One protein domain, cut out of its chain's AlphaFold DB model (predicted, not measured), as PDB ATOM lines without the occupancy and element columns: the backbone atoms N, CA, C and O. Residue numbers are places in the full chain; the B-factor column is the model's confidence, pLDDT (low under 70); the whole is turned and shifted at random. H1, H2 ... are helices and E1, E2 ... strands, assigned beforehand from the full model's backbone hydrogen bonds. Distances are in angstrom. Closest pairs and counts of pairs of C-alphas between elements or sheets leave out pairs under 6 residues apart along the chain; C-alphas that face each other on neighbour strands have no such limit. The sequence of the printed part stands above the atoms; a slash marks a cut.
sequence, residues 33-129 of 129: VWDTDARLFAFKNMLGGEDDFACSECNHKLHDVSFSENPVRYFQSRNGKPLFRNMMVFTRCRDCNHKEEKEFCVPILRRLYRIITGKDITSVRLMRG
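AT A GLANCE: This is residues 33 to 129 of the 129 residues of the protein "RanBP2-type domain-containing protein" of Colwellia sp. MB3u-64 (UniProt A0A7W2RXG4). A strongly twisted slab of three antiparallel strands, E1, E2 and E3, has the helix H1 across one face, while the other face has no named helix on it. Beyond one end of the sheet extend the loop of residues 71 to 85 and the tail with H2 and H3; at the opposite end lie the long link of residues 46 to 62 and the turn between E2 and E3. The printed part has 97 residues with three named helices and three named strands, in the order H1 E1 E2 E3 H2 H3; the sheet's order is E1 - E2 - E3, and the class is mixed, helices and strands. The whole is loose, with a radius of gyration of the C-alphas of 16.2 A, and elongated, spanning 48 by 27 by 23 A.

IN THESE COORDINATES: In the sheet, E1 is residues 63 to 70, 21.1 A from first to last C-alpha, E2 is residues 86 to 93, 22.9 A, and E3 is residues 99 to 104, 15.8 A. C-alpha 63 is at (157.840, 130.544, 133.389). H1 is residues 33 to 45, 18.1 A long, with C-alpha 33 at (161.336, 120.347, 118.701). H2 is residues 108 to 117, 14.3 A, and H3 is residues 123 to 126, with C-alpha 126 at (132.459, 102.920, 128.356).

HOW THE PARTS SIT: E1, E2 and E3 form a meander, each strand the antiparallel neighbour of the one before. The hairpin E1 and E2 has an angle of 159 degrees between directions, with N 64 and O 92 2.8 A apart and N 90 and O 66 2.8 A apart, within hydrogen-bond range. In the hairpin E2 and E3 the angle is 154 degrees, and N 104 and O 87 are within range at 2.7 A. H1 is on the sheet at a height of 8.3 A, in two layers, a helix on one face of a sheet. It runs across the strands, at 68 degrees to E1 on the local plane. The closest C-alphas of H1 and E2 are those of Ala 38 and Val 89, 6.1 A apart. H2 and H3 are not on the sheet, and they are apart from each other and from H1. In H1 and H2 every O i to N i+4 pair is within hydrogen-bond range; H3 is too short for such a pair.

THE WHOLE: The C-alphas farthest apart are those of Asp 51 and Gly 129, at 48.7 A. The printed part has no cut and ends at the chain's last residue. The links H1 to E1 and E1 to E2 are long, with 17 and 15 residues; the others are tight. The mean pLDDT of the printed part is 76.4, and it is under 70 at residues 50 to 51, 70 to 86, 105 to 106 and 120 to 129.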
ATOM      1  N   VAL A  33     162.452 119.720 119.435       82.25
ATOM      2  CA  VAL A  33     161.336 120.347 118.701       82.25
ATOM      3  C   VAL A  33     160.057 120.363 119.552       82.25
ATOM      4  O   VAL A  33     159.334 121.353 119.560       82.25
ATOM      5  N   TRP A  34     159.828 119.311 120.343       80.12
ATOM      6  CA  TRP A  34     158.669 119.200 121.227       80.12
ATOM      7  C   TRP A  34     158.658 120.245 122.347       80.12
ATOM      8  O   TRP A  34     157.601 120.797 122.647       80.12
ATOM      9  N   ASP A  35     159.815 120.547 122.937       82.75
ATOM     10  CA  ASP A  35     159.937 121.588 123.965       82.75
ATOM     11  C   ASP A  35     159.634 122.973 123.386       82.75
ATOM     12  O   ASP A  35     158.947 123.787 124.009       82.75
ATOM     13  N   THR A  36     160.125 123.236 122.173       87.62
ATOM     14  CA  THR A  36     159.862 124.482 121.447       87.62
ATOM     15  C   THR A  36     158.375 124.621 121.126       87.62
ATOM     16  O   THR A  36     157.779 125.653 121.440       87.62
ATOM     17  N   ASP A  37     157.744 123.570 120.601       87.31
ATOM     18  CA  ASP A  37     156.313 123.558 120.277       87.31
ATOM     19  C   ASP A  37     155.431 123.740 121.518       87.31
ATOM     20  O   ASP A  37     154.482 124.530 121.502       87.31
ATOM     21  N   ALA A  38     155.753 123.054 122.620       86.44
ATOM     22  CA  ALA A  38     155.050 123.204 123.892       86.44
ATOM     23  C   ALA A  38     155.111 124.653 124.394       86.44
ATOM     24  O   ALA A  38     154.123 125.200 124.892       86.44
ATOM     25  N   ARG A  39     156.262 125.303 124.222       88.62
ATOM     26  CA  ARG A  39     156.472 126.677 124.663       88.62
ATOM     27  C   ARG A  39     155.762 127.693 123.785       88.62
ATOM     28  O   ARG A  39     155.087 128.567 124.320       88.62
ATOM     29  N   LEU A  40     155.820 127.534 122.465       88.81
ATOM     30  CA  LEU A  40     155.023 128.332 121.530       88.81
ATOM     31  C   LEU A  40     153.523 128.194 121.824       88.81
ATOM     32  O   LEU A  40     152.786 129.184 121.845       88.81
ATOM     33  N   PHE A  41     153.067 126.974 122.118       89.44
ATOM     34  CA  PHE A  41     151.691 126.735 122.530       89.44
ATOM     35  C   PHE A  41     151.344 127.468 123.832       89.44
ATOM     36  O   PHE A  41     150.306 128.132 123.877       89.44
ATOM     37  N   ALA A  42     152.195 127.391 124.859       90.06
ATOM     38  CA  ALA A  42     151.993 128.084 126.129       90.06
ATOM     39  C   ALA A  42     151.905 129.607 125.950       90.06
ATOM     40  O   ALA A  42     150.990 130.232 126.478       90.06
ATOM     41  N   PHE A  43     152.798 130.198 125.154       87.75
ATOM     42  CA  PHE A  43     152.809 131.641 124.886       87.75
ATOM     43  C   PHE A  43     151.479 132.080 124.288       87.75
ATOM     44  O   PHE A  43     150.805 132.959 124.814       87.75
ATOM     45  N   LYS A  44     151.053 131.384 123.232       87.06
ATOM     46  CA  LYS A  44     149.835 131.718 122.502       87.06
ATOM     47  C   LYS A  44     148.553 131.483 123.301       87.06
ATOM     48  O   LYS A  44     147.560 132.165 123.071       87.06
ATOM     49  N   ASN A  45     148.528 130.471 124.167       87.75
ATOM     50  CA  ASN A  45     147.274 129.961 124.728       87.75
ATOM     51  C   ASN A  45     147.137 130.114 126.242       87.75
ATOM     52  O   ASN A  45     146.042 129.846 126.742       87.75
ATOM     53  N   MET A  46     148.207 130.440 126.960       89.25
ATOM     54  CA  MET A  46     148.242 130.438 128.429       89.25
ATOM     55  C   MET A  46     148.848 131.735 128.976       89.25
ATOM     56  O   MET A  46     148.371 132.261 129.967       89.25
ATOM     57  N   LEU A  47     149.857 132.291 128.304       86.38
ATOM     58  CA  LEU A  47     150.682 133.375 128.841       86.38
ATOM     59  C   LEU A  47     150.516 134.678 128.049       86.38
ATOM     60  O   LEU A  47     151.498 135.274 127.640       86.38
ATOM     61  N   GLY A  48     149.274 135.093 127.786       77.06
ATOM     62  CA  GLY A  48     148.962 136.432 127.255       77.06
ATOM     63  C   GLY A  48     149.219 136.678 125.759       77.06
ATOM     64  O   GLY A  48     148.707 137.655 125.220       77.06
ATOM     65  N   GLY A  49     149.908 135.779 125.048       72.12
ATOM     66  CA  GLY A  49     150.163 135.891 123.604       72.12
ATOM     67  C   GLY A  49     151.544 136.461 123.255       72.12
ATOM     68  O   GLY A  49     152.454 136.460 124.078       72.12
ATOM     69  N   GLU A  50     151.718 136.892 122.001       62.41
ATOM     70  CA  GLU A  50     153.015 137.358 121.470       62.41
ATOM     71  C   GLU A  50     153.477 138.691 122.084       62.41
ATOM     72  O   GLU A  50     154.681 138.909 122.215       62.41
ATOM     73  N   ASP A  51     152.541 139.539 122.525       66.44
ATOM     74  CA  ASP A  51     152.839 140.913 122.949       66.44
ATOM     75  C   ASP A  51     153.014 141.088 124.468       66.44
ATOM     76  O   ASP A  51     153.674 142.035 124.899       66.44
ATOM     77  N   ASP A  52     152.463 140.188 125.293       70.88
ATOM     78  CA  ASP A  52     152.494 140.327 126.757       70.88
ATOM     79  C   ASP A  52     152.657 138.979 127.469       70.88
ATOM     80  O   ASP A  52     151.760 138.460 128.135       70.88
ATOM     81  N   PHE A  53     153.840 138.386 127.281       77.94
ATOM     82  CA  PHE A  53     154.232 137.140 127.931       77.94
ATOM     83  C   PHE A  53     154.403 137.320 129.443       77.94
ATOM     84  O   PHE A  53     155.506 137.592 129.927       77.94
ATOM     85  N   ALA A  54     153.310 137.179 130.185       85.94
ATOM     86  CA  ALA A  54     153.265 137.427 131.617       85.94
ATOM     87  C   ALA A  54     152.352 136.446 132.358       85.94
ATOM     88  O   ALA A  54     151.416 135.862 131.812       85.94
ATOM     89  N   CYS A  55     152.663 136.261 133.638       89.62
ATOM     90  CA  CYS A  55     151.845 135.487 134.552       89.62
ATOM     91  C   CYS A  55     150.523 136.216 134.787       89.62
ATOM     92  O   CYS A  55     150.530 137.387 135.161       89.62
ATOM     93  N   SER A  56     149.410 135.499 134.656       89.06
ATOM     94  CA  SER A  56     148.057 135.999 134.923       89.06
ATOM     95  C   SER A  56     147.863 136.517 136.357       89.06
ATOM     96  O   SER A  56     147.028 137.390 136.576       89.06
ATOM     97  N   GLU A  57     148.660 136.034 137.316       92.44
ATOM     98  CA  GLU A  57     148.528 136.374 138.740       92.44
ATOM     99  C   GLU A  57     149.489 137.478 139.209       92.44
ATOM    100  O   GLU A  57     149.098 138.356 139.975       92.44
ATOM    101  N   CYS A  58     150.761 137.448 138.787       92.50
ATOM    102  CA  CYS A  58     151.783 138.390 139.280       92.50
ATOM    103  C   CYS A  58     152.468 139.222 138.189       92.50
ATOM    104  O   CYS A  58     153.399 139.970 138.481       92.50
ATOM    105  N   ASN A  59     152.040 139.085 136.933       89.44
ATOM    106  CA  ASN A  59     152.611 139.764 135.769       89.44
ATOM    107  C   ASN A  59     154.109 139.473 135.513       89.44
ATOM    108  O   ASN A  59     154.752 140.107 134.675       89.44
ATOM    109  N   HIS A  60     154.696 138.506 136.226       89.94
ATOM    110  CA  HIS A  60     156.080 138.098 136.027       89.94
ATOM    111  C   HIS A  60     156.230 137.328 134.716       89.94
ATOM    112  O   HIS A  60     155.397 136.486 134.385       89.94
ATOM    113  N   LYS A  61     157.310 137.583 133.975       85.94
ATOM    114  CA  LYS A  61     157.477 137.034 132.623       85.94
ATOM    115  C   LYS A  61     158.020 135.612 132.614       85.94
ATOM    116  O   LYS A  61     157.602 134.809 131.796       85.94
ATOM    117  N   LEU A  62     158.929 135.240 133.513       88.62
ATOM    118  CA  LEU A  62     159.593 133.938 133.416       88.62
ATOM    119  C   LEU A  62     158.714 132.789 133.925       88.62
ATOM    120  O   LEU A  62     158.190 132.815 135.041       88.62
ATOM    121  N   HIS A  63     158.609 131.749 133.099       90.06
ATOM    122  CA  HIS A  63     157.840 130.544 133.389       90.06
ATOM    123  C   HIS A  63     158.646 129.290 133.066       90.06
ATOM    124  O   HIS A  63     159.279 129.198 132.011       90.06
ATOM    125  N   ASP A  64     158.549 128.290 133.931       90.06
ATOM    126  CA  ASP A  64     158.892 126.924 133.569       90.06
ATOM    127  C   ASP A  64     157.760 126.361 132.718       90.06
ATOM    128  O   ASP A  64     156.586 126.450 133.086       90.06
ATOM    129  N   VAL A  65     158.111 125.803 131.564       89.38
ATOM    130  CA  VAL A  65     157.156 125.159 130.665       89.38
ATOM    131  C   VAL A  65     157.598 123.724 130.487       89.38
ATOM    132  O   VAL A  65     158.740 123.473 130.110       89.38
ATOM    133  N   SER A  66     156.699 122.791 130.772       87.19
ATOM    134  CA  SER A  66     156.941 121.369 130.577       87.19
ATOM    135  C   SER A  66     155.776 120.737 129.842       87.19
ATOM    136  O   SER A  66     154.650 121.243 129.847       87.19
ATOM    137  N   PHE A  67     156.050 119.616 129.189       85.38
ATOM    138  CA  PHE A  67     155.024 118.802 128.568       85.38
ATOM    139  C   PHE A  67     154.945 117.451 129.278       85.38
ATOM    140  O   PHE A  67     155.945 116.913 129.753       85.38
ATOM    141  N   SER A  68     153.742 116.894 129.355       81.38
ATOM    142  CA  SER A  68     153.540 115.511 129.775       81.38
ATOM    143  C   SER A  68     152.705 114.796 128.733       81.38
ATOM    144  O   SER A  68     151.604 115.230 128.390       81.38
ATOM    145  N   GLU A  69     153.209 113.663 128.260       72.25
ATOM    146  CA  GLU A  69     152.344 112.653 127.679       72.25
ATOM    147  C   GLU A  69     151.669 111.921 128.832       72.25
ATOM    148  O   GLU A  69     152.291 111.101 129.507       72.25
ATOM    149  N   ASN A  70     150.393 112.212 129.068       62.50
ATOM    150  CA  ASN A  70     149.617 111.432 130.013       62.50
ATOM    151  C   ASN A  70     148.879 110.323 129.238       62.50
ATOM    152  O   ASN A  70     147.883 110.608 128.562       62.50
ATOM    153  N   PRO A  71     149.323 109.049 129.305       54.44
ATOM    154  CA  PRO A  71     148.633 107.940 128.645       54.44
ATOM    155  C   PRO A  71     147.288 107.582 129.305       54.44
ATOM    156  O   PRO A  71     146.625 106.627 128.895       54.44
ATOM    157  N   VAL A  72     146.857 108.302 130.342       54.62
ATOM    158  CA  VAL A  72     145.748 107.882 131.193       54.62
ATOM    159  C   VAL A  72     144.436 108.536 130.749       54.62
ATOM    160  O   VAL A  72     144.239 109.733 130.929       54.62
ATOM    161  N   ARG A  73     143.529 107.699 130.209       52.41
ATOM    162  CA  ARG A  73     142.035 107.736 130.280       52.41
ATOM    163  C   ARG A  73     141.288 107.395 128.988       52.41
ATOM    164  O   ARG A  73     140.060 107.443 128.991       52.41
ATOM    165  N   TYR A  74     141.949 107.019 127.898       52.31
ATOM    166  CA  TYR A  74     141.251 106.878 126.615       52.31
ATOM    167  C   TYR A  74     141.550 105.540 125.957       52.31
ATOM    168  O   TYR A  74     142.647 105.333 125.457       52.31
ATOM    169  N   PHE A  75     140.536 104.664 125.998       53.09
ATOM    170  CA  PHE A  75     140.470 103.323 125.410       53.09
ATOM    171  C   PHE A  75     141.761 102.499 125.527       53.09
ATOM    172  O   PHE A  75     142.719 102.689 124.778       53.09
ATOM    173  N   GLN A  76     141.752 101.487 126.392       52.62
ATOM    174  CA  GLN A  76     142.643 100.356 126.166       52.62
ATOM    175  C   GLN A  76     142.151  99.639 124.904       52.62
ATOM    176  O   GLN A  76     140.988  99.250 124.809       52.62
ATOM    177  N   SER A  77     143.029  99.489 123.913       57.16
ATOM    178  CA  SER A  77     142.826  98.506 122.848       57.16
ATOM    179  C   SER A  77     142.636  97.117 123.466       57.16
ATOM    180  O   SER A  77     142.993  96.887 124.622       57.16
ATOM    181  N   ARG A  78     142.163  96.149 122.676       59.72
ATOM    182  CA  ARG A  78     142.023  94.744 123.105       59.72
ATOM    183  C   ARG A  78     143.321  94.139 123.686       59.72
ATOM    184  O   ARG A  78     143.257  93.142 124.389       59.72
ATOM    185  N   ASN A  79     144.469  94.784 123.440       65.75
ATOM    186  CA  ASN A  79     145.805  94.402 123.904       65.75
ATOM    187  C   ASN A  79     146.373  95.350 124.989       65.75
ATOM    188  O   ASN A  79     147.588  95.415 125.164       65.75
ATOM    189  N   GLY A  80     145.544  96.162 125.655       62.44
ATOM    190  CA  GLY A  80     145.962  97.047 126.754       62.44
ATOM    191  C   GLY A  80     146.712  98.322 126.340       62.44
ATOM    192  O   GLY A  80     147.047  99.137 127.196       62.44
ATOM    193  N   LYS A  81     146.959  98.540 125.041       60.09
ATOM    194  CA  LYS A  81     147.630  99.756 124.542       60.09
ATOM    195  C   LYS A  81     146.655 100.937 124.478       60.09
ATOM    196  O   LYS A  81     145.550 100.721 123.972       60.09
ATOM    197  N   PRO A  82     147.035 102.151 124.919       59.59
ATOM    198  CA  PRO A  82     146.187 103.338 124.801       59.59
ATOM    199  C   PRO A  82     145.930 103.668 123.324       59.59
ATOM    200  O   PRO A  82     146.879 103.739 122.542       59.59
ATOM    201  N   LEU A  83     144.664 103.861 122.934       62.91
ATOM    202  CA  LEU A  83     144.306 104.251 121.558       62.91
ATOM    203  C   LEU A  83     144.585 105.730 121.279       62.91
ATOM    204  O   LEU A  83     144.804 106.106 120.131       62.91
ATOM    205  N   PHE A  84     144.582 106.565 122.319       63.28
ATOM    206  CA  PHE A  84     144.829 107.998 122.199       63.28
ATOM    207  C   PHE A  84     145.784 108.462 123.294       63.28
ATOM    208  O   PHE A  84     145.608 108.126 124.465       63.28
ATOM    209  N   ARG A  85     146.780 109.258 122.900       63.19
ATOM    210  CA  ARG A  85     147.648 110.001 123.814       63.19
ATOM    211  C   ARG A  85     147.174 111.445 123.832       63.19
ATOM    212  O   ARG A  85     146.959 112.022 122.769       63.19
ATOM    213  N   ASN A  86     146.998 112.007 125.021       69.94
ATOM    214  CA  ASN A  86     146.842 113.446 125.170       69.94
ATOM    215  C   ASN A  86     148.180 113.997 125.636       69.94
ATOM    216  O   ASN A  86     148.780 113.467 126.575       69.94
ATOM    217  N   MET A  87     148.628 115.054 124.974       78.06
ATOM    218  CA  MET A  87     149.779 115.808 125.434       78.06
ATOM    219  C   MET A  87     149.238 116.984 126.231       78.06
ATOM    220  O   MET A  87     148.268 117.623 125.830       78.06
ATOM    221  N   MET A  88     149.816 117.231 127.390       86.00
ATOM    222  CA  MET A  88     149.459 118.355 128.243       86.00
ATOM    223  C   MET A  88     150.655 119.288 128.294       86.00
ATOM    224  O   MET A  88     151.788 118.821 128.407       86.00
ATOM    225  N   VAL A  89     150.396 120.585 128.204       90.81
ATOM    226  CA  VAL A  89     151.394 121.623 128.451       90.81
ATOM    227  C   VAL A  89     151.095 122.228 129.809       90.81
ATOM    228  O   VAL A  89     149.956 122.605 130.091       90.81
ATOM    229  N   PHE A  90     152.127 122.299 130.638       91.44
ATOM    230  CA  PHE A  90     152.092 122.896 131.960       91.44
ATOM    231  C   PHE A  90     152.947 124.146 131.949       91.44
ATOM    232  O   PHE A  90     154.068 124.133 131.437       91.44
ATOM    233  N   THR A  91     152.437 125.205 132.558       92.69
ATOM    234  CA  THR A  91     153.219 126.397 132.862       92.69
ATOM    235  C   THR A  91     153.289 126.557 134.370       92.69
ATOM    236  O   THR A  91     152.336 126.267 135.094       92.69
ATOM    237  N   ARG A  92     154.442 127.004 134.859       93.88
ATOM    238  CA  ARG A  92     154.634 127.415 136.245       93.88
ATOM    239  C   ARG A  92     155.369 128.743 136.260       93.88
ATOM    240  O   ARG A  92     156.480 128.829 135.747       93.88
ATOM    241  N   CYS A  93     154.780 129.765 136.867       93.19
ATOM    242  CA  CYS A  93     155.471 131.034 137.067       93.19
ATOM    243  C   CYS A  93     156.672 130.842 138.005       93.19
ATOM    244  O   CYS A  93     156.525 130.241 139.071       93.19
ATOM    245  N   ARG A  94     157.852 131.355 137.630       92.00
ATOM    246  CA  ARG A  94     159.063 131.253 138.467       92.00
ATOM    247  C   ARG A  94     159.012 132.140 139.717       92.00
ATOM    248  O   ARG A  94     159.747 131.879 140.661       92.00
ATOM    249  N   ASP A  95     158.140 133.144 139.725       94.75
ATOM    250  CA  ASP A  95     157.987 134.093 140.829       94.75
ATOM    251  C   ASP A  95     156.887 133.645 141.807       94.75
ATOM    252  O   ASP A  95     157.171 133.150 142.899       94.75
ATOM    253  N   CYS A  96     155.614 133.698 141.396       95.06
ATOM    254  CA  CYS A  96     154.491 133.372 142.285       95.06
ATOM    255  C   CYS A  96     154.140 131.874 142.358       95.06
ATOM    256  O   CYS A  96     153.269 131.486 143.134       95.06
ATOM    257  N   ASN A  97     154.791 131.014 141.565       94.69
ATOM    258  CA  ASN A  97     154.497 129.577 141.459       94.69
ATOM    259  C   ASN A  97     153.080 129.219 140.990       94.69
ATOM    260  O   ASN A  97     152.695 128.051 141.095       94.69
ATOM    261  N   HIS A  98     152.328 130.179 140.440       93.88
ATOM    262  CA  HIS A  98     151.054 129.912 139.775       93.88
ATOM    263  C   HIS A  98     151.233 128.864 138.677       93.88
ATOM    264  O   HIS A  98     152.234 128.892 137.954       93.88
ATOM    265  N   LYS A  99     150.283 127.931 138.583       93.62
ATOM    266  CA  LYS A  99     150.330 126.802 137.653       93.62
ATOM    267  C   LYS A  99     149.112 126.814 136.756       93.62
ATOM    268  O   LYS A  99     147.987 126.864 137.246       93.62
ATOM    269  N   GLU A 100     149.346 126.635 135.468       91.38
ATOM    270  CA  GLU A 100     148.282 126.384 134.507       91.38
ATOM    271  C   GLU A 100     148.576 125.111 133.717       91.38
ATOM    272  O   GLU A 100     149.726 124.724 133.504       91.38
ATOM    273  N   GLU A 101     147.512 124.444 133.284       91.00
ATOM    274  CA  GLU A 101     147.569 123.211 132.508       91.00
ATOM    275  C   GLU A 101     146.597 123.318 131.336       91.00
ATOM    276  O   GLU A 101     145.437 123.709 131.505       91.00
ATOM    277  N   LYS A 102     147.053 122.961 130.132       88.44
ATOM    278  CA  LYS A 102     146.216 123.015 128.933       88.44
ATOM    279  C   LYS A 102     146.500 121.858 127.985       88.44
ATOM    280  O   LYS A 102     147.639 121.430 127.808       88.44
ATOM    281  N   GLU A 103     145.436 121.340 127.370       84.88
ATOM    282  CA  GLU A 103     145.542 120.218 126.436       84.88
ATOM    283  C   GLU A 103     146.212 120.652 125.124       84.88
ATOM    284  O   GLU A 103     145.737 121.549 124.425       84.88
ATOM    285  N   PHE A 104     147.277 119.947 124.757       78.62
ATOM    286  CA  PHE A 104     148.055 120.108 123.536       78.62
ATOM    287  C   PHE A 104     147.811 118.923 122.585       78.62
ATOM    288  O   PHE A 104     147.636 117.779 123.006       78.62
ATOM    289  N   CYS A 105     147.734 119.195 121.279       69.94
ATOM    290  CA  CYS A 105     147.548 118.172 120.238       69.94
ATOM    291  C   CYS A 105     146.391 117.170 120.477       69.94
ATOM    292  O   CYS A 105     146.507 115.984 120.181       69.94
ATOM    293  N   VAL A 106     145.241 117.643 120.983       68.94
ATOM    294  CA  VAL A 106     144.040 116.802 121.173       68.94
ATOM    295  C   VAL A 106     143.584 116.187 119.838       68.94
ATOM    296  O   VAL A 106     143.313 116.955 118.906       68.94
ATOM    297  N   PRO A 107     143.398 114.853 119.745       70.25
ATOM    298  CA  PRO A 107     142.920 114.199 118.528       70.25
ATOM    299  C   PRO A 107     141.609 114.800 118.008       70.25
ATOM    300  O   PRO A 107     140.669 115.027 118.776       70.25
ATOM    301  N   ILE A 108     141.516 115.004 116.688       73.25
ATOM    302  CA  ILE A 108     140.353 115.626 116.020       73.25
ATOM    303  C   ILE A 108     139.045 114.918 116.400       73.25
ATOM    304  O   ILE A 108     138.063 115.572 116.741       73.25
ATOM    305  N   LEU A 109     139.052 113.583 116.436       71.00
ATOM    306  CA  LEU A 109     137.903 112.761 116.833       71.00
ATOM    307  C   LEU A 109     137.353 113.126 118.225       71.00
ATOM    308  O   LEU A 109     136.139 113.189 118.406       71.00
ATOM    309  N   ARG A 110     138.222 113.421 119.203       73.25
ATOM    310  CA  ARG A 110     137.803 113.820 120.559       73.25
ATOM    311  C   ARG A 110     137.205 115.223 120.569       73.25
ATOM    312  O   ARG A 110     136.207 115.448 121.251       73.25
ATOM    313  N   ARG A 111     137.771 116.149 119.785       74.19
ATOM    314  CA  ARG A 111     137.199 117.495 119.605       74.19
ATOM    315  C   ARG A 111     135.790 117.408 119.019       74.19
ATOM    316  O   ARG A 111     134.868 117.986 119.584       74.19
ATOM    317  N   LEU A 112     135.614 116.624 117.954       78.44
ATOM    318  CA  LEU A 112     134.312 116.404 117.318       78.44
ATOM    319  C   LEU A 112     133.304 115.764 118.281       78.44
ATOM    320  O   LEU A 112     132.179 116.241 118.387       78.44
ATOM    321  N   TYR A 113     133.710 114.742 119.041       77.00
ATOM    322  CA  TYR A 113     132.838 114.113 120.036       77.00
ATOM    323  C   TYR A 113     132.337 115.108 121.092       77.00
ATOM    324  O   TYR A 113     131.148 115.112 121.408       77.00
ATOM    325  N   ARG A 114     133.217 115.977 121.610       82.12
ATOM    326  CA  ARG A 114     132.837 117.019 122.579       82.12
ATOM    327  C   ARG A 114     131.837 118.010 121.993       82.12
ATOM    328  O   ARG A 114     130.865 118.335 122.663       82.12
ATOM    329  N   ILE A 115     132.054 118.444 120.750       84.12
ATOM    330  CA  ILE A 115     131.150 119.366 120.045       84.12
ATOM    331  C   ILE A 115     129.762 118.735 119.876       84.12
ATOM    332  O   ILE A 115     128.759 119.385 120.141       84.12
ATOM    333  N   ILE A 116     129.701 117.462 119.474       83.44
ATOM    334  CA  ILE A 116     128.433 116.774 119.189       83.44
ATOM    335  C   ILE A 116     127.681 116.411 120.477       83.44
ATOM    336  O   ILE A 116     126.460 116.512 120.532       83.44
ATOM    337  N   THR A 117     128.390 115.944 121.507       79.88
ATOM    338  CA  THR A 117     127.757 115.309 122.678       79.88
ATOM    339  C   THR A 117     127.745 116.173 123.935       79.88
ATOM    340  O   THR A 117     127.112 115.790 124.922       79.88
ATOM    341  N   GLY A 118     128.487 117.285 123.953       79.69
ATOM    342  CA  GLY A 118     128.733 118.088 125.157       79.69
ATOM    343  C   GLY A 118     129.484 117.332 126.263       79.69
ATOM    344  O   GLY A 118     129.579 117.806 127.392       79.69
ATOM    345  N   LYS A 119     129.990 116.129 125.971       74.50
ATOM    346  CA  LYS A 119     130.663 115.242 126.919       74.50
ATOM    347  C   LYS A 119     132.081 114.994 126.445       74.50
ATOM    348  O   LYS A 119     132.353 114.942 125.249       74.50
ATOM    349  N   ASP A 120     132.989 114.791 127.389       69.25
ATOM    350  CA  ASP A 120     134.296 114.253 127.050       69.25
ATOM    351  C   ASP A 120     134.226 112.727 126.970       69.25
ATOM    352  O   ASP A 120     133.510 112.074 127.741       69.25
ATOM    353  N   ILE A 121     134.999 112.154 126.053       65.56
ATOM    354  CA  ILE A 121     135.257 110.717 126.085       65.56
ATOM    355  C   ILE A 121     135.994 110.463 127.410       65.56
ATOM    356  O   ILE A 121     136.824 111.259 127.824       65.56
ATOM    357  N   THR A 122     135.663 109.420 128.157       60.84
ATOM    358  CA  THR A 122     136.454 109.000 129.324       60.84
ATOM    359  C   THR A 122     136.354 107.487 129.427       60.84
ATOM    360  O   THR A 122     135.279 106.921 129.220       60.84
ATOM    361  N   SER A 123     137.454 106.808 129.758       55.62
ATOM    362  CA  SER A 123     137.493 105.345 129.915       55.62
ATOM    363  C   SER A 123     136.509 104.822 130.964       55.62
ATOM    364  O   SER A 123     136.085 103.675 130.889       55.62
ATOM    365  N   VAL A 124     136.108 105.663 131.920       53.09
ATOM    366  CA  VAL A 124     135.237 105.276 133.039       53.09
ATOM    367  C   VAL A 124     133.777 105.074 132.604       53.09
ATOM    368  O   VAL A 124     133.062 104.301 133.234       53.09
ATOM    369  N   ARG A 125     133.315 105.712 131.515       44.81
ATOM    370  CA  ARG A 125     131.909 105.616 131.063       44.81
ATOM    371  C   ARG A 125     131.620 104.507 130.052       44.81
ATOM    372  O   ARG A 125     130.465 104.130 129.921       44.81
ATOM    373  N   LEU A 126     132.632 103.975 129.368       44.47
ATOM    374  CA  LEU A 126     132.459 102.920 128.356       44.47
ATOM    375  C   LEU A 126     132.660 101.495 128.895       44.47
ATOM    376  O   LEU A 126     132.330 100.548 128.200       44.47
ATOM    377  N   MET A 127     133.151 101.327 130.129       40.50
ATOM    378  CA  MET A 127     133.270 100.008 130.782       40.50
ATOM    379  C   MET A 127     132.012  99.586 131.570       40.50
ATOM    380  O   MET A 127     132.052  98.616 132.319       40.50
ATOM    381  N   ARG A 128     130.900 100.326 131.446       38.78
ATOM    382  CA  ARG A 128     129.605 100.022 132.093       38.78
ATOM    383  C   ARG A 128     128.427  99.971 131.105       38.78
ATOM    384  O   ARG A 128     127.287 100.126 131.534       38.78
ATOM    385  N   GLY A 129     128.707  99.819 129.812       39.47
ATOM    386  CA  GLY A 129     127.703  99.615 128.765       39.47
ATOM    387  C   GLY A 129     127.774  98.200 128.230       39.47
ATOM    388  O   GLY A 129     128.920  97.741 128.028       39.47
TER     389      GLY A 129